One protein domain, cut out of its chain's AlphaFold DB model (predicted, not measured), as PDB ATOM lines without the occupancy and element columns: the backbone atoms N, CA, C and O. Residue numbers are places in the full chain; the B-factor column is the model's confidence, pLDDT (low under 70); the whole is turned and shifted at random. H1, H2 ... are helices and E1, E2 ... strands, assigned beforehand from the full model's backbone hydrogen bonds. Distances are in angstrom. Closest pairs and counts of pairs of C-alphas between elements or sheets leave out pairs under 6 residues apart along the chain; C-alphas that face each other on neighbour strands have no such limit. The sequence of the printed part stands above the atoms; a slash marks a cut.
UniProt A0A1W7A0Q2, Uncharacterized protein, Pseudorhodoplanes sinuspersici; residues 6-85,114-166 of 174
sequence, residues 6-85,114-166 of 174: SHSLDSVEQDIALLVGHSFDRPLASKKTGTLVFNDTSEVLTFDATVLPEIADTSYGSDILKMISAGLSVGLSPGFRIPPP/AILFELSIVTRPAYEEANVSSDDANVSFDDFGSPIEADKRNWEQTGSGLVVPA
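AT A GLANCE: This is residues 6 to 85 and 114 to 166 of the 174 residues of an uncharacterized protein of Pseudorhodoplanes sinuspersici (UniProt A0A1W7A0Q2). A strongly twisted sheet of four strands, E2, E1, E6 and E5, makes the main body, with helix H3 packed across it and a two-stranded hairpin, E3 and E4, joined at the end of E2. From E6 the long unnamed stretch of residues 123 to 154 leads away to a small hairpin, E7 and E8, set off from the body. The printed part has 133 residues, in the order H1 E1 E2 E3 E4 H2 H3 E5 E6 E7 E8; the large sheet, ordered E2 E1 E6 E5, is mixed, and both two-stranded sheets are antiparallel. The class is mixed, helices and strands, with under half of the residues in named elements. The whole is only just compact, close to loose, with a radius of gyration of the C-alphas of 16.6 A and spans of 58 by 42 by 31 A.

IN THESE COORDINATES: H1, residues 6 to 9, begins with C-alpha 6 at (109.192, 88.843, 82.145). E1 is residues 17 to 20 and E2 residues 23 to 30; E2 bends by 92 degrees at residue 26. E3, residues 36 to 40, is 13.1 A long, and E4, residues 45 to 49, is 13.4 A. H2 is residues 53 to 56. H3, residues 59 to 69, is 15.6 A long and begins with C-alpha 59 at (97.465, 87.425, 113.262). E5, residues 75 to 81, measures 19.8 A and E6, residues 115 to 122, 20.0 A. E7 is residues 155 to 157; E8, residues 163 to 165, ends with C-alpha 165 at (91.731, 66.079, 107.200).

HOW THE PARTS SIT: In the large sheet E2 and E5 are the edge strands. E1 and E2 form an antiparallel hairpin, with N 28 and O 18 2.8 A apart. E1 and E6 are parallel, N 19 and O 119 at 2.8 A. E6 and E5 are antiparallel, N 77 and O 120 at 2.9 A. H3 is on one face of this sheet, an arrangement of two layers, a helix over a sheet; its height is 9.5 A, and it runs across the strands, at 65 degrees to E2 on the local plane. The closest C-alphas of H3 and E2 are those of Arg 26 and Tyr 60, 6.8 A apart. H1 and H2 only graze the sheet, H2 only just on it with 5 pairs of C-alphas within 10 A. H2 and H3 only just touch, with 3 pairs within 8 A, and only at the corner; Ala 56 and Ser 62 have the closest C-alphas, 5.2 A apart. Every O i to N i+4 pair of H3 is within hydrogen-bond range; H1 and H2 are too short for such a pair. In the hairpin E3 and E4, N 48 and O 37 are 2.8 A apart; its closest C-alphas to E2 are those of Leu 36 and Ser 30, 4.9 A. In the hairpin E7 and E8, N 164 and O 156 are 2.9 A apart; both strands are apart from H3 and E5.

THE WHOLE: The C-alphas of Pro 85 and Gly 159, the two farthest apart, are 59.1 A from each other. Residues 86 to 113 are cut out, with 11.6 A between C-alphas 85 and 114. The link E6 to E7 is long; within it residues 140 to 141 pair antiparallel with 147 to 148. The mean pLDDT of the printed part is 82.2, and residues 135 to 166 are under 70.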
ATOM      1  N   SER A   6     107.717  88.881  82.143       90.38
ATOM      2  CA  SER A   6     109.192  88.843  82.145       90.38
ATOM      3  C   SER A   6     109.820  90.193  82.496       90.38
ATOM      4  O   SER A   6     110.778  90.248  83.257       90.38
ATOM      5  N   HIS A   7     109.209  91.308  82.079       88.25
ATOM      6  CA  HIS A   7     109.681  92.650  82.443       88.25
ATOM      7  C   HIS A   7     109.807  92.863  83.964       88.25
ATOM      8  O   HIS A   7     110.742  93.508  84.430       88.25
ATOM      9  N   SER A   8     108.870  92.324  84.748       92.38
ATOM     10  CA  SER A   8     108.881  92.426  86.212       92.38
ATOM     11  C   SER A   8     109.717  91.339  86.873       92.38
ATOM     12  O   SER A   8     110.381  91.602  87.878       92.38
ATOM     13  N   LEU A   9     109.713  90.129  86.313       92.56
ATOM     14  CA  LEU A   9     110.473  89.003  86.855       92.56
ATOM     15  C   LEU A   9     111.986  89.200  86.676       92.56
ATOM     16  O   LEU A   9     112.731  89.007  87.635       92.56
ATOM     17  N   ASP A  10     112.426  89.732  85.537       91.94
ATOM     18  CA  ASP A  10     113.849  89.937  85.225       91.94
ATOM     19  C   ASP A  10     114.427  91.223  85.845       91.94
ATOM     20  O   ASP A  10     115.643  91.390  85.957       91.94
ATOM     21  N   SER A  11     113.569  92.155  86.271       90.94
ATOM     22  CA  SER A  11     114.000  93.427  86.860       90.94
ATOM     23  C   SER A  11     114.577  93.241  88.264       90.94
ATOM     24  O   SER A  11     113.870  92.834  89.184       90.94
ATOM     25  N   VAL A  12     115.842  93.608  88.470       88.31
ATOM     26  CA  VAL A  12     116.487  93.559  89.798       88.31
ATOM     27  C   VAL A  12     115.958  94.620  90.771       88.31
ATOM     28  O   VAL A  12     116.028  94.435  91.982       88.31
ATOM     29  N   GLU A  13     115.405  95.719  90.254       91.56
ATOM     30  CA  GLU A  13     114.947  96.855  91.066       91.56
ATOM     31  C   GLU A  13     113.482  96.732  91.495       91.56
ATOM     32  O   GLU A  13     113.078  97.266  92.533       91.56
ATOM     33  N   GLN A  14     112.667  96.065  90.676       93.81
ATOM     34  CA  GLN A  14     111.235  95.964  90.906       93.81
ATOM     35  C   GLN A  14     110.936  94.915  91.977       93.81
ATOM     36  O   GLN A  14     111.279  93.743  91.822       93.81
ATOM     37  N   ASP A  15     110.238  95.334  93.033       97.06
ATOM     38  CA  ASP A  15     109.695  94.406  94.018       97.06
ATOM     39  C   ASP A  15     108.346  93.840  93.560       97.06
ATOM     40  O   ASP A  15     107.591  94.489  92.829       97.06
ATOM     41  N   ILE A  16     108.062  92.625  94.016       98.00
ATOM     42  CA  ILE A  16     106.786  91.939  93.848       98.00
ATOM     43  C   ILE A  16     106.431  91.358  95.210       98.00
ATOM     44  O   ILE A  16     107.218  90.596  95.770       98.00
ATOM     45  N   ALA A  17     105.274  91.730  95.746       98.19
ATOM     46  CA  ALA A  17     104.833  91.273  97.059       98.19
ATOM     47  C   ALA A  17     103.842  90.110  96.940       98.19
ATOM     48  O   ALA A  17     102.950  90.138  96.095       98.19
ATOM     49  N   LEU A  18     103.960  89.115  97.818       98.31
ATOM     50  CA  LEU A  18     102.884  88.168  98.089       98.31
ATOM     51  C   LEU A  18     102.042  88.720  99.241       98.31
ATOM     52  O   LEU A  18     102.575  88.978 100.318       98.31
ATOM     53  N   LEU A  19     100.743  88.906  99.024       98.38
ATOM     54  CA  LEU A  19      99.837  89.595  99.944       98.38
ATOM     55  C   LEU A  19      98.652  88.720 100.356       98.38
ATOM     56  O   LEU A  19      98.218  87.831  99.620       98.38
ATOM     57  N   VAL A  20      98.026  89.061 101.481       97.75
ATOM     58  CA  VAL A  20      96.690  88.556 101.838       97.75
ATOM     59  C   VAL A  20      95.614  89.529 101.349       97.75
ATOM     60  O   VAL A  20      95.581  90.680 101.783       97.75
ATOM     61  N   GLY A  21      94.708  89.073 100.478       95.81
ATOM     62  CA  GLY A  21      93.554  89.849 100.005       95.81
ATOM     63  C   GLY A  21      93.869  91.235  99.414       95.81
ATOM     64  O   GLY A  21      93.177  92.193  99.747       95.81
ATOM     65  N   HIS A  22      94.906  91.355  98.580       96.94
ATOM     66  CA  HIS A  22      95.402  92.595  97.954       96.94
ATOM     67  C   HIS A  22      95.805  93.709  98.941       96.94
ATOM     68  O   HIS A  22      95.930  94.878  98.569       96.94
ATOM     69  N   SER A  23      96.006  93.370 100.215       97.31
ATOM     70  CA  SER A  23      96.345  94.334 101.259       97.31
ATOM     71  C   SER A  23      97.859  94.453 101.410       97.31
ATOM     72  O   SER A  23      98.490  93.578 101.998       97.31
ATOM     73  N   PHE A  24      98.438  95.576 100.975       96.25
ATOM     74  CA  PHE A  24      99.865  95.876 101.187       96.25
ATOM     75  C   PHE A  24     100.249  96.025 102.668       96.25
ATOM     76  O   PHE A  24     101.418  95.889 103.010       96.25
ATOM     77  N   ASP A  25      99.268  96.203 103.558       97.44
ATOM     78  CA  ASP A  25      99.469  96.158 105.013       97.44
ATOM     79  C   ASP A  25      99.641  94.724 105.562       97.44
ATOM     80  O   ASP A  25      99.857  94.537 106.758       97.44
ATOM     81  N   ARG A  26      99.494  93.695 104.713       97.88
ATOM     82  CA  ARG A  26      99.568  92.269 105.078       97.88
ATOM     83  C   ARG A  26     100.490  91.487 104.127       97.88
ATOM     84  O   ARG A  26     100.015  90.579 103.433       97.88
ATOM     85  N   PRO A  27     101.783  91.850 104.039       97.94
ATOM     86  CA  PRO A  27     102.737  91.143 103.198       97.94
ATOM     87  C   PRO A  27     103.145  89.804 103.823       97.94
ATOM     88  O   PRO A  27     103.366  89.711 105.023       97.94
ATOM     89  N   LEU A  28     103.279  88.773 102.995       97.69
ATOM     90  CA  LEU A  28     103.753  87.444 103.392       97.69
ATOM     91  C   LEU A  28     105.199  87.192 102.966       97.69
ATOM     92  O   LEU A  28     105.976  86.605 103.711       97.69
ATOM     93  N   ALA A  29     105.552  87.639 101.764       97.62
ATOM     94  CA  ALA A  29     106.877  87.493 101.179       97.62
ATOM     95  C   ALA A  29     107.100  88.583 100.124       97.62
ATOM     96  O   ALA A  29     106.137  89.184  99.637       97.62
ATOM     97  N   SER A  30     108.353  88.836  99.748       97.19
ATOM     98  CA  SER A  30     108.654  89.722  98.627       97.19
ATOM     99  C   SER A  30     109.850  89.249  97.814       97.19
ATOM    100  O   SER A  30     110.741  88.540  98.299       97.19
ATOM    101  N   LYS A  31     109.854  89.628  96.536       96.88
ATOM    102  CA  LYS A  31     110.940  89.309  95.610       96.88
ATOM    103  C   LYS A  31     112.233  89.974  96.066       96.88
ATOM    104  O   LYS A  31     113.293  89.355  96.062       96.88
ATOM    105  N   LYS A  32     112.143  91.232  96.498       95.06
ATOM    106  CA  LYS A  32     113.297  92.034  96.914       95.06
ATOM    107  C   LYS A  32     113.975  91.497  98.174       95.06
ATOM    108  O   LYS A  32     115.186  91.648  98.310       95.06
ATOM    109  N   THR A  33     113.229  90.863  99.077       93.38
ATOM    110  CA  THR A  33     113.789  90.185 100.258       93.38
ATOM    111  C   THR A  33     114.303  88.778  99.953       93.38
ATOM    112  O   THR A  33     114.871  88.144 100.837       93.38
ATOM    113  N   GLY A  34     114.099  88.272  98.732       93.94
ATOM    114  CA  GLY A  34     114.451  86.907  98.341       93.94
ATOM    115  C   GLY A  34     113.550  85.832  98.951       93.94
ATOM    116  O   GLY A  34     113.832  84.649  98.794       93.94
ATOM    117  N   THR A  35     112.471  86.220  99.640       94.94
ATOM    118  CA  THR A  35     111.503  85.280 100.224       94.94
ATOM    119  C   THR A  35     110.395  84.901  99.249       94.94
ATOM    120  O   THR A  35     109.601  84.024  99.557       94.94
ATOM    121  N   LEU A  36     110.340  85.538  98.079       96.00
ATOM    122  CA  LEU A  36     109.479  85.165  96.963       96.00
ATOM    123  C   LEU A  36     110.340  84.951  95.718       96.00
ATOM    124  O   LEU A  36     110.968  85.887  95.218       96.00
ATOM    125  N   VAL A  37     110.363  83.723  95.215       93.94
ATOM    126  CA  VAL A  37     111.150  83.326  94.046       93.94
ATOM    127  C   VAL A  37     110.202  82.855  92.957       93.94
ATOM    128  O   VAL A  37     109.214  82.189  93.238       93.94
ATOM    129  N   PHE A  38     110.489  83.217  91.711       93.12
ATOM    130  CA  PHE A  38     109.658  82.884  90.560       93.12
ATOM    131  C   PHE A  38     110.394  81.949  89.610       93.12
ATOM    132  O   PHE A  38     111.608  82.056  89.438       93.12
ATOM    133  N   ASN A  39     109.630  81.095  88.942       90.06
ATOM    134  CA  ASN A  39     110.086  80.274  87.836       90.06
ATOM    135  C   ASN A  39     109.092  80.420  86.676       90.06
ATOM    136  O   ASN A  39     107.983  79.888  86.718       90.06
ATOM    137  N   ASP A  40     109.484  81.197  85.667       89.12
ATOM    138  CA  ASP A  40     108.691  81.440  84.461       89.12
ATOM    139  C   ASP A  40     109.145  80.486  83.359       89.12
ATOM    140  O   ASP A  40     110.280  80.550  82.880       89.12
ATOM    141  N   THR A  41     108.267  79.570  82.971       86.81
ATOM    142  CA  THR A  41     108.520  78.613  81.892       86.81
ATOM    143  C   THR A  41     107.620  78.912  80.704       86.81
ATOM    144  O   THR A  41     106.632  79.632  80.819       86.81
ATOM    145  N   SER A  42     107.890  78.287  79.555       84.38
ATOM    146  CA  SER A  42     107.023  78.370  78.372       84.38
ATOM    147  C   SER A  42     105.636  77.734  78.549       84.38
ATOM    148  O   SER A  42     104.875  77.682  77.589       84.38
ATOM    149  N   GLU A  43     105.302  77.203  79.722       82.94
ATOM    150  CA  GLU A  43     104.017  76.548  79.983       82.94
ATOM    151  C   GLU A  43     103.288  77.211  81.150       82.94
ATOM    152  O   GLU A  43     102.098  77.511  81.052       82.94
ATOM    153  N   VAL A  44     104.012  77.483  82.236       83.75
ATOM    154  CA  VAL A  44     103.456  77.992  83.487       83.75
ATOM    155  C   VAL A  44     104.438  78.926  84.191       83.75
ATOM    156  O   VAL A  44     105.654  78.720  84.150       83.75
ATOM    157  N   LEU A  45     103.889  79.931  84.870       87.75
ATOM    158  CA  LEU A  45     104.597  80.719  85.871       87.75
ATOM    159  C   LEU A  45     104.314  80.114  87.247       87.75
ATOM    160  O   LEU A  45     103.165  80.118  87.689       87.75
ATOM    161  N   THR A  46     105.348  79.623  87.923       91.31
ATOM    162  CA  THR A  46     105.271  79.170  89.317       91.31
ATOM    163  C   THR A  46     106.049  80.111  90.230       91.31
ATOM    164  O   THR A  46     106.889  80.895  89.778       91.31
ATOM    165  N   PHE A  47     105.765  80.046  91.527       93.62
ATOM    166  CA  PHE A  47     106.519  80.770  92.540       93.62
ATOM    167  C   PHE A  47     106.634  79.941  93.818       93.62
ATOM    168  O   PHE A  47     105.736  79.162  94.129       93.62
ATOM    169  N   ASP A  48     107.709  80.176  94.558       94.00
ATOM    170  CA  ASP A  48     107.936  79.667  95.904       94.00
ATOM    171  C   ASP A  48     107.995  80.851  96.866       94.00
ATOM    172  O   ASP A  48     108.683  81.845  96.608       94.00
ATOM    173  N   ALA A  49     107.257  80.757  97.970       95.00
ATOM    174  CA  ALA A  49     107.206  81.797  98.984       95.00
ATOM    175  C   ALA A  49     107.599  81.246 100.357       95.00
ATOM    176  O   ALA A  49     106.909  80.402 100.926       95.00
ATOM    177  N   THR A  50     108.675  81.785 100.918       94.19
ATOM    178  CA  THR A  50     109.100  81.523 102.292       94.19
ATOM    179  C   THR A  50     108.429  82.528 103.219       94.19
ATOM    180  O   THR A  50     108.864  83.676 103.331       94.19
ATOM    181  N   VAL A  51     107.375  82.097 103.912       92.56
ATOM    182  CA  VAL A  51     106.776  82.890 104.993       92.56
ATOM    183  C   VAL A  51     107.646  82.731 106.236       92.56
ATOM    184  O   VAL A  51     107.705  81.655 106.825       92.56
ATOM    185  N   LEU A  52     108.356  83.796 106.610       92.12
ATOM    186  CA  LEU A  52     109.243  83.778 107.776       92.12
ATOM    187  C   LEU A  52     108.447  83.592 109.081       92.12
ATOM    188  O   LEU A  52     107.307  84.066 109.149       92.12
ATOM    189  N   PRO A  53     109.031  82.970 110.125       93.06
ATOM    190  CA  PRO A  53     108.345  82.726 111.396       93.06
ATOM    191  C   PRO A  53     107.712  83.985 111.997       93.06
ATOM    192  O   PRO A  53     106.559  83.964 112.409       93.06
ATOM    193  N   GLU A  54     108.408  85.121 111.945       93.81
ATOM    194  CA  GLU A  54     107.928  86.391 112.493       93.81
ATOM    195  C   GLU A  54     106.671  86.905 111.780       93.81
ATOM    196  O   GLU A  54     105.850  87.589 112.387       93.81
ATOM    197  N   ILE A  55     106.516  86.581 110.490       96.44
ATOM    198  CA  ILE A  55     105.328  86.911 109.699       96.44
ATOM    199  C   ILE A  55     104.231  85.870 109.925       96.44
ATOM    200  O   ILE A  55     103.073  86.246 110.112       96.44
ATOM    201  N   ALA A  56     104.583  84.582 109.968       94.19
ATOM    202  CA  ALA A  56     103.656  83.489 110.259       94.19
ATOM    203  C   ALA A  56     102.996  83.632 111.646       94.19
ATOM    204  O   ALA A  56     101.819  83.309 111.798       94.19
ATOM    205  N   ASP A  57     103.720  84.187 112.621       93.44
ATOM    206  CA  ASP A  57     103.245  84.428 113.989       93.44
ATOM    207  C   ASP A  57     102.362  85.681 114.126       93.44
ATOM    208  O   ASP A  57     101.718  85.892 115.161       93.44
ATOM    209  N   THR A  58     102.270  86.522 113.090       97.50
ATOM    210  CA  THR A  58     101.286  87.612 113.076       97.50
ATOM    211  C   THR A  58      99.866  87.062 112.964       97.50
ATOM    212  O   THR A  58      99.637  85.974 112.438       97.50
ATOM    213  N   SER A  59      98.867  87.844 113.391       96.50
ATOM    214  CA  SER A  59      97.465  87.425 113.262       96.50
ATOM    215  C   SER A  59      97.093  87.098 111.814       96.50
ATOM    216  O   SER A  59      96.526  86.044 111.559       96.50
ATOM    217  N   TYR A  60      97.464  87.948 110.849       96.69
ATOM    218  CA  TYR A  60      97.110  87.705 109.447       96.69
ATOM    219  C   TYR A  60      97.896  86.544 108.826       96.69
ATOM    220  O   TYR A  60      97.327  85.822 108.011       96.69
ATOM    221  N   GLY A  61      99.168  86.354 109.200       96.62
ATOM    222  CA  GLY A  61      99.988  85.234 108.737       96.62
ATOM    223  C   GLY A  61      99.459  83.900 109.257       96.62
ATOM    224  O   GLY A  61      99.220  82.975 108.483       96.62
ATOM    225  N   SER A  62      99.167  83.829 110.556       95.88
ATOM    226  CA  SER A  62      98.610  82.628 111.174       95.88
ATOM    227  C   SER A  62      97.238  82.280 110.594       95.88
ATOM    228  O   SER A  62      96.963  81.114 110.303       95.88
ATOM    229  N   ASP A  63      96.378  83.283 110.398       96.19
ATOM    230  CA  ASP A  63      95.039  83.092 109.842       96.19
ATOM    231  C   ASP A  63      95.091  82.594 108.394       96.19
ATOM    232  O   ASP A  63      94.403  81.627 108.061       96.19
ATOM    233  N   ILE A  64      95.919  83.202 107.531       96.19
ATOM    234  CA  ILE A  64      95.977  82.799 106.120       96.19
ATOM    235  C   ILE A  64      96.565  81.398 105.949       96.19
ATOM    236  O   ILE A  64      96.024  80.623 105.168       96.19
ATOM    237  N   LEU A  65      97.598  81.032 106.718       93.75
ATOM    238  CA  LEU A  65      98.171  79.685 106.683       93.75
ATOM    239  C   LEU A  65      97.125  78.638 107.084       93.75
ATOM    240  O   LEU A  65      96.895  77.683 106.350       93.75
ATOM    241  N   LYS A  66      96.386  78.873 108.177       93.38
ATOM    242  CA  LYS A  66      95.277  77.995 108.590       93.38
ATOM    243  C   LYS A  66      94.172  77.916 107.537       93.38
ATOM    244  O   LYS A  66      93.596  76.849 107.337       93.38
ATOM    245  N   MET A  67      93.858  79.024 106.867       93.62
ATOM    246  CA  MET A  67      92.870  79.051 105.786       93.62
ATOM    247  C   MET A  67      93.330  78.264 104.554       93.62
ATOM    248  O   MET A  67      92.495  77.607 103.934       93.62
ATOM    249  N   ILE A  68      94.618  78.306 104.207       90.25
ATOM    250  CA  ILE A  68      95.203  77.494 103.131       90.25
ATOM    251  C   ILE A  68      95.134  76.013 103.512       90.25
ATOM    252  O   ILE A  68      94.558  75.232 102.756       90.25
ATOM    253  N   SER A  69      95.608  75.631 104.706       86.19
ATOM    254  CA  SER A  69      95.574  74.237 105.181       86.19
ATOM    255  C   SER A  69      94.146  73.679 105.274       86.19
ATOM    256  O   SER A  69      93.923  72.488 105.068       86.19
ATOM    257  N   ALA A  70      93.154  74.532 105.554       89.06
ATOM    258  CA  ALA A  70      91.736  74.167 105.554       89.06
ATOM    259  C   ALA A  70      91.091  74.144 104.151       89.06
ATOM    260  O   ALA A  70      89.907  73.826 104.034       89.06
ATOM    261  N   GLY A  71      91.824  74.512 103.094       85.69
ATOM    262  CA  GLY A  71      91.316  74.594 101.722       85.69
ATOM    263  C   GLY A  71      90.359  75.768 101.466       85.69
ATOM    264  O   GLY A  71      89.637  75.764 100.473       85.69
ATOM    265  N   LEU A  72      90.315  76.764 102.357       89.00
ATOM    266  CA  LEU A  72      89.382  77.895 102.288       89.00
ATOM    267  C   LEU A  72      89.915  79.071 101.465       89.00
ATOM    268  O   LEU A  72      89.128  79.845 100.921       89.00
ATOM    269  N   SER A  73      91.236  79.233 101.397       90.12
ATOM    270  CA  SER A  73      91.879  80.330 100.671       90.12
ATOM    271  C   SER A  73      93.060  79.821  99.866       90.12
ATOM    272  O   SER A  73      94.210  80.059 100.211       90.12
ATOM    273  N   VAL A  74      92.738  79.097  98.799       89.75
ATOM    274  CA  VAL A  74      93.709  78.474  97.892       89.75
ATOM    275  C   VAL A  74      93.803  79.189  96.549       89.75
ATOM    276  O   VAL A  74      94.587  78.783  95.705       89.75
ATOM    277  N   GLY A  75      93.017  80.243  96.325       91.19
ATOM    278  CA  GLY A  75      93.036  80.990  95.078       91.19
ATOM    279  C   GLY A  75      94.172  82.007  95.021       91.19
ATOM    280  O   GLY A  75      94.589  82.559  96.042       91.19
ATOM    281  N   LEU A  76      94.627  82.301  93.807       93.06
ATOM    282  CA  LEU A  76      95.624  83.325  93.531       93.06
ATOM    283  C   LEU A  76      95.054  84.412  92.611       93.06
ATOM    284  O   LEU A  76      94.319  84.141  91.655       93.06
ATOM    285  N   SER A  77      95.414  85.659  92.892       94.69
ATOM    286  CA  SER A  77      95.053  86.818  92.078       94.69
ATOM    287  C   SER A  77      96.294  87.670  91.803       94.69
ATOM    288  O   SER A  77      96.903  88.153  92.758       94.69
ATOM    289  N   PRO A  78      96.707  87.843  90.534       95.06
ATOM    290  CA  PRO A  78      97.815  88.716  90.185       95.06
ATOM    291  C   PRO A  78      97.363  90.167  89.997       95.06
ATOM    292  O   PRO A  78      96.459  90.460  89.209       95.06
ATOM    293  N   GLY A  79      98.062  91.090  90.647       95.50
ATOM    294  CA  GLY A  79      97.916  92.526  90.456       95.50
ATOM    295  C   GLY A  79      98.953  93.038  89.478       95.50
ATOM    296  O   GLY A  79     100.145  93.139  89.788       95.50
ATOM    297  N   PHE A  80      98.494  93.400  88.284       95.75
ATOM    298  CA  PHE A  80      99.354  93.909  87.226       95.75
ATOM    299  C   PHE A  80      98.733  95.099  86.499       95.75
ATOM    300  O   PHE A  80      97.537  95.376  86.594       95.75
ATOM    301  N   ARG A  81      99.562  95.801  85.723       94.81
ATOM    302  CA  ARG A  81      99.112  96.821  84.768       94.81
ATOM    303  C   ARG A  81      99.819  96.666  83.432       94.81
ATOM    304  O   ARG A  81     100.909  96.104  83.367       94.81
ATOM    305  N   ILE A  82      99.228  97.233  82.386       95.19
ATOM    306  CA  ILE A  82      99.887  97.347  81.083       95.19
ATOM    307  C   ILE A  82     101.115  98.265  81.218       95.19
ATOM    308  O   ILE A  82     101.019  99.326  81.854       95.19
ATOM    309  N   PRO A  83     102.279  97.871  80.676       92.62
ATOM    310  CA  PRO A  83     103.460  98.720  80.671       92.62
ATOM    311  C   PRO A  83     103.183 100.048  79.955       92.62
ATOM    312  O   PRO A  83     102.376 100.105  79.028       92.62
ATOM    313  N   PRO A  84     103.836 101.149  80.367       92.69
ATOM    314  CA  PRO A  84     103.724 102.396  79.625       92.69
ATOM    315  C   PRO A  84     104.339 102.233  78.219       92.69
ATOM    316  O   PRO A  84     105.299 101.468  78.076       92.69
ATOM    317  N   PRO A  85     103.898 103.019  77.216       93.38
ATOM    318  CA  PRO A  85     104.442 102.965  75.853       93.38
ATOM    319  C   PRO A  85     105.959 103.188  75.768       93.38
ATOM    320  O   PRO A  85     106.604 102.770  74.812       93.38
ATOM    321  N   ALA A 114     102.904  92.750  80.676       94.56
ATOM    322  CA  ALA A 114     102.331  93.254  81.906       94.56
ATOM    323  C   ALA A 114     103.427  93.486  82.948       94.56
ATOM    324  O   ALA A 114     104.405  92.747  83.041       94.56
ATOM    325  N   ILE A 115     103.239  94.525  83.753       95.38
ATOM    326  CA  ILE A 115     104.078  94.803  84.912       95.38
ATOM    327  C   ILE A 115     103.361  94.238  86.140       95.38
ATOM    328  O   ILE A 115     102.285  94.732  86.481       95.38
ATOM    329  N   LEU A 116     103.938  93.212  86.766       95.81
ATOM    330  CA  LEU A 116     103.414  92.522  87.952       95.81
ATOM    331  C   LEU A 116     103.918  93.201  89.231       95.81
ATOM    332  O   LEU A 116     105.124  93.313  89.420       95.81
ATOM    333  N   PHE A 117     103.022  93.633  90.117       95.62
ATOM    334  CA  PHE A 117     103.400  94.295  91.381       95.62
ATOM    335  C   PHE A 117     103.142  93.426  92.600       95.62
ATOM    336  O   PHE A 117     103.827  93.552  93.613       95.62
ATOM    337  N   GLU A 118     102.135  92.567  92.517       97.50
ATOM    338  CA  GLU A 118     101.755  91.700  93.615       97.50
ATOM    339  C   GLU A 118     101.089  90.427  93.114       97.50
ATOM    340  O   GLU A 118     100.496  90.377  92.035       97.50
ATOM    341  N   LEU A 119     101.196  89.404  93.944       96.94
ATOM    342  CA  LEU A 119     100.319  88.255  93.944       96.94
ATOM    343  C   LEU A 119      99.556  88.281  95.257       96.94
ATOM    344  O   LEU A 119     100.141  88.566  96.302       96.94
ATOM    345  N   SER A 120      98.281  87.918  95.235       97.38
ATOM    346  CA  SER A 120      97.526  87.782  96.466       97.38
ATOM    347  C   SER A 120      96.834  86.445  96.605       97.38
ATOM    348  O   SER A 120      96.193  85.956  95.675       97.38
ATOM    349  N   ILE A 121      96.940  85.895  97.814       96.88
ATOM    350  CA  ILE A 121      96.163  84.747  98.250       96.88
ATOM    351  C   ILE A 121      94.744  85.225  98.560       96.88
ATOM    352  O   ILE A 121      94.527  86.126  99.379       96.88
ATOM    353  N   VAL A 122      93.783  84.616  97.874       95.75
ATOM    354  CA  VAL A 122      92.367  84.979  97.885       95.75
ATOM    355  C   VAL A 122      91.492  83.727  97.938       95.75
ATOM    356  O   VAL A 122      91.903  82.625  97.582       95.75
ATOM    357  N   THR A 123      90.240  83.887  98.353       92.75
ATOM    358  CA  THR A 123      89.267  82.782  98.372       92.75
ATOM    359  C   THR A 123      88.706  82.471  96.987       92.75
ATOM    360  O   THR A 123      88.351  81.332  96.704       92.75
ATOM    361  N   ARG A 124      88.628  83.481  96.112       88.88
ATOM    362  CA  ARG A 124      88.178  83.347  94.725       88.88
ATOM    363  C   ARG A 124      89.304  83.787  93.793       88.88
ATOM    364  O   ARG A 124      89.584  84.989  93.762       88.88
ATOM    365  N   PRO A 125      89.934  82.863  93.056       88.88
ATOM    366  CA  PRO A 125      91.056  83.208  92.202       88.88
ATOM    367  C   PRO A 125      90.611  84.065  91.013       88.88
ATOM    368  O   PRO A 125      89.437  84.068  90.628       88.88
ATOM    369  N   ALA A 126      91.559  84.795  90.428       84.50
ATOM    370  CA  ALA A 126      91.313  85.552  89.198       84.50
ATOM    371  C   ALA A 126      91.136  84.628  87.977       84.50
ATOM    372  O   ALA A 126      90.423  84.982  87.039       84.50
ATOM    373  N   TYR A 127      91.763  83.448  88.021       83.75
ATOM    374  CA  TYR A 127      91.710  82.397  87.004       83.75
ATOM    375  C   TYR A 127      91.513  81.047  87.694       83.75
ATOM    376  O   TYR A 127      92.081  80.827  88.757       83.75
ATOM    377  N   GLU A 128      90.719  80.146  87.119       78.94
ATOM    378  CA  GLU A 128      90.320  78.890  87.776       78.94
ATOM    379  C   GLU A 128      91.524  78.001  88.135       78.94
ATOM    380  O   GLU A 128      91.566  77.376  89.196       78.94
ATOM    381  N   GLU A 129      92.557  78.019  87.297       78.12
ATOM    382  CA  GLU A 129      93.779  77.240  87.470       78.12
ATOM    383  C   GLU A 129      94.810  77.911  88.397       78.12
ATOM    384  O   GLU A 129      95.778  77.267  88.807       78.12
ATOM    385  N   ALA A 130      94.619  79.182  88.768       76.69
ATOM    386  CA  ALA A 130      95.568  79.941  89.582       76.69
ATOM    387  C   ALA A 130      95.362  79.658  91.076       76.69
ATOM    388  O   ALA A 130      94.518  80.277  91.731       76.69
ATOM    389  N   ASN A 131      96.157  78.734  91.616       79.81
ATOM    390  CA  ASN A 131      96.019  78.250  92.988       79.81
ATOM    391  C   ASN A 131      97.344  78.292  93.766       79.81
ATOM    392  O   ASN A 131      98.422  78.375  93.181       79.81
ATOM    393  N   VAL A 132      97.245  78.221  95.094       74.75
ATOM    394  CA  VAL A 132      98.360  78.099  96.036       74.75
ATOM    395  C   VAL A 132      98.154  76.877  96.929       74.75
ATOM    396  O   VAL A 132      97.035  76.572  97.346       74.75
ATOM    397  N   SER A 133      99.247  76.195  97.246       72.38
ATOM    398  CA  SER A 133      99.314  75.149  98.262       72.38
ATOM    399  C   SER A 133     100.405  75.496  99.267       72.38
ATOM    400  O   SER A 133     101.417  76.084  98.894       72.38
ATOM    401  N   SER A 134     100.207  75.134 100.535       71.31
ATOM    402  CA  SER A 134     101.290  75.113 101.513       71.31
ATOM    403  C   SER A 134     101.850  73.700 101.599       71.31
ATOM    404  O   SER A 134     101.111  72.734 101.802       71.31
ATOM    405  N   ASP A 135     103.165  73.584 101.473       65.88
ATOM    406  CA  ASP A 135     103.854  72.393 101.936       65.88
ATOM    407  C   ASP A 135     104.056  72.565 103.443       65.88
ATOM    408  O   ASP A 135     104.965  73.268 103.881       65.88
ATOM    409  N   ASP A 136     103.184  71.949 104.251       52.78
ATOM    410  CA  ASP A 136     103.351  71.846 105.709       52.78
ATOM    411  C   ASP A 136     104.521  70.888 106.023       52.78
ATOM    412  O   ASP A 136     104.371  69.842 106.660       52.78
ATOM    413  N   ALA A 137     105.724  71.212 105.554       41.00
ATOM    414  CA  ALA A 137     106.917  70.742 106.217       41.00
ATOM    415  C   ALA A 137     106.986  71.532 107.528       41.00
ATOM    416  O   ALA A 137     107.273  72.726 107.520       41.00
ATOM    417  N   ASN A 138     106.696  70.884 108.658       41.53
ATOM    418  CA  ASN A 138     107.151  71.336 109.977       41.53
ATOM    419  C   ASN A 138     108.683  71.463 109.954       41.53
ATOM    420  O   ASN A 138     109.388  70.577 110.439       41.53
ATOM    421  N   VAL A 139     109.215  72.524 109.346       44.66
ATOM    422  CA  VAL A 139     110.641  72.815 109.374       44.66
ATOM    423  C   VAL A 139     110.940  73.202 110.810       44.66
ATOM    424  O   VAL A 139     110.761  74.341 111.231       44.66
ATOM    425  N   SER A 140     111.305  72.198 111.598       42.97
ATOM    426  CA  SER A 140     111.819  72.432 112.935       42.97
ATOM    427  C   SER A 140     113.215  72.988 112.710       42.97
ATOM    428  O   SER A 140     113.942  72.459 111.881       42.97
ATOM    429  N   PHE A 141     113.595  74.068 113.370       49.75
ATOM    430  CA  PHE A 141     114.963  74.566 113.281       49.75
ATOM    431  C   PHE A 141     115.718  74.078 114.513       49.75
ATOM    432  O   PHE A 141     115.138  74.013 115.599       49.75
ATOM    433  N   ASP A 142     116.980  73.689 114.356       57.41
ATOM    434  CA  ASP A 142     117.830  73.475 115.526       57.41
ATOM    435  C   ASP A 142     118.085  74.806 116.253       57.41
ATOM    436  O   ASP A 142     117.779  75.888 115.742       57.41
ATOM    437  N   ASP A 143     118.677  74.740 117.447       61.09
ATOM    438  CA  ASP A 143     119.028  75.927 118.248       61.09
ATOM    439  C   ASP A 143     119.981  76.904 117.513       61.09
ATOM    440  O   ASP A 143     120.263  77.995 118.015       61.09
ATOM    441  N   PHE A 144     120.482  76.533 116.329       62.16
ATOM    442  CA  PHE A 144     121.375  77.314 115.477       62.16
ATOM    443  C   PHE A 144     120.720  77.772 114.160       62.16
ATOM    444  O   PHE A 144     121.399  78.376 113.328       62.16
ATOM    445  N   GLY A 145     119.414  77.541 113.971       41.94
ATOM    446  CA  GLY A 145     118.657  78.001 112.805       41.94
ATOM    447  C   GLY A 145     118.777  77.114 111.560       41.94
ATOM    448  O   GLY A 145     118.437  77.565 110.465       41.94
ATOM    449  N   SER A 146     119.244  75.872 111.688       44.19
ATOM    450  CA  SER A 146     119.327  74.913 110.576       44.19
ATOM    451  C   SER A 146     118.046  74.075 110.460       44.19
ATOM    452  O   SER A 146     117.550  73.611 111.488       44.19
ATOM    453  N   PRO A 147     117.516  73.819 109.247       44.66
ATOM    454  CA  PRO A 147     116.349  72.956 109.046       44.66
ATOM    455  C   PRO A 147     116.561  71.518 109.554       44.66
ATOM    456  O   PRO A 147     117.505  70.838 109.156       44.66
ATOM    457  N   ILE A 148     115.635  71.035 110.378       50.62
ATOM    458  CA  ILE A 148     115.445  69.646 110.807       50.62
ATOM    459  C   ILE A 148     114.292  69.084 109.965       50.62
ATOM    460  O   ILE A 148     113.227  69.700 109.875       50.62
ATOM    461  N   GLU A 149     114.494  67.923 109.336       42.62
ATOM    462  CA  GLU A 149     113.467  67.284 108.503       42.62
ATOM    463  C   GLU A 149     112.157  67.049 109.275       42.62
ATOM    464  O   GLU A 149     112.128  66.415 110.331       42.62
ATOM    465  N   ALA A 150     111.065  67.557 108.705       45.72
ATOM    466  CA  ALA A 150     109.708  67.447 109.217       45.72
ATOM    467  C   ALA A 150     109.111  66.050 108.989       45.72
ATOM    468  O   ALA A 150     109.035  65.587 107.847       45.72
ATOM    469  N   ASP A 151     108.599  65.415 110.045       41.25
ATOM    470  CA  ASP A 151     107.803  64.190 109.929       41.25
ATOM    471  C   ASP A 151     106.462  64.488 109.230       41.25
ATOM    472  O   ASP A 151     105.711  65.388 109.615       41.25
ATOM    473  N   LYS A 152     106.168  63.729 108.173       41.31
ATOM    474  CA  LYS A 152     104.951  63.843 107.355       41.31
ATOM    475  C   LYS A 152     103.734  63.435 108.190       41.31
ATOM    476  O   LYS A 152     103.766  62.337 108.745       41.31
ATOM    477  N   ARG A 153     102.647  64.230 108.197       47.78
ATOM    478  CA  ARG A 153     101.221  63.786 108.232       47.78
ATOM    479  C   ARG A 153     100.244  64.939 108.509       47.78
ATOM    480  O   ARG A 153     100.466  65.679 109.454       47.78
ATOM    481  N   ASN A 154      99.129  64.988 107.760       43.81
ATOM    482  CA  ASN A 154      97.812  65.500 108.217       43.81
ATOM    483  C   ASN A 154      96.620  65.114 107.299       43.81
ATOM    484  O   ASN A 154      95.579  65.768 107.300       43.81
ATOM    485  N   TRP A 155      96.746  64.039 106.516       50.50
ATOM    486  CA  TRP A 155      95.734  63.610 105.543       50.50
ATOM    487  C   TRP A 155      95.479  62.106 105.699       50.50
ATOM    488  O   TRP A 155      96.422  61.317 105.634       50.50
ATOM    489  N   GLU A 156      94.224  61.706 105.918       57.62
ATOM    490  CA  GLU A 156      93.828  60.303 106.089       57.62
ATOM    491  C   GLU A 156      92.933  59.836 104.938       57.62
ATOM    492  O   GLU A 156      92.009  60.534 104.518       57.62
ATOM    493  N   GLN A 157      93.188  58.630 104.424       52.41
ATOM    494  CA  GLN A 157      92.360  58.014 103.392       52.41
ATOM    495  C   GLN A 157      91.160  57.311 104.037       52.41
ATOM    496  O   GLN A 157      91.299  56.358 104.801       52.41
ATOM    497  N   THR A 158      89.960  57.782 103.720       62.41
ATOM    498  CA  THR A 158      88.697  57.159 104.124       62.41
ATOM    499  C   THR A 158      88.509  55.796 103.450       62.41
ATOM    500  O   THR A 158      89.065  55.526 102.384       62.41
ATOM    501  N   GLY A 159      87.646  54.944 104.018       47.72
ATOM    502  CA  GLY A 159      87.311  53.627 103.452       47.72
ATOM    503  C   GLY A 159      86.673  53.650 102.052       47.72
ATOM    504  O   GLY A 159      86.541  52.601 101.433       47.72
ATOM    505  N   SER A 160      86.299  54.827 101.535       59.09
ATOM    506  CA  SER A 160      85.830  55.042 100.158       59.09
ATOM    507  C   SER A 160      86.921  55.555  99.206       59.09
ATOM    508  O   SER A 160      86.620  55.895  98.067       59.09
ATOM    509  N   GLY A 161      88.175  55.653  99.662       51.19
ATOM    510  CA  GLY A 161      89.316  56.109  98.863       51.19
ATOM    511  C   GLY A 161      89.506  57.629  98.794       51.19
ATOM    512  O   GLY A 161      90.488  58.072  98.205       51.19
ATOM    513  N   LEU A 162      88.625  58.424  99.413       46.47
ATOM    514  CA  LEU A 162      88.769  59.882  99.535       46.47
ATOM    515  C   LEU A 162      89.759  60.244 100.640       46.47
ATOM    516  O   LEU A 162      89.698  59.646 101.711       46.47
ATOM    517  N   VAL A 163      90.604  61.248 100.416       57.66
ATOM    518  CA  VAL A 163      91.546  61.752 101.426       57.66
ATOM    519  C   VAL A 163      90.947  62.980 102.122       57.66
ATOM    520  O   VAL A 163      90.513  63.908 101.443       57.66
ATOM    521  N   VAL A 164      90.877  62.970 103.457       55.81
ATOM    522  CA  VAL A 164      90.256  64.031 104.275       55.81
ATOM    523  C   VAL A 164      91.148  64.425 105.465       55.81
ATOM    524  O   VAL A 164      91.938  63.599 105.931       55.81
ATOM    525  N   PRO A 165      91.032  65.663 105.986       52.28
ATOM    526  CA  PRO A 165      91.731  66.079 107.200       52.28
ATOM    527  C   PRO A 165      91.181  65.364 108.448       52.28
ATOM    528  O   PRO A 165      89.974  65.153 108.578       52.28
ATOM    529  N   ALA A 166      92.067  65.030 109.393       57.16
ATOM    530  CA  ALA A 166      91.781  64.175 110.557       57.16
ATOM    531  C   ALA A 166      90.749  64.742 111.566       57.16
ATOM    532  O   ALA A 166      90.269  64.019 112.444       57.16
TER     533      ALA A 166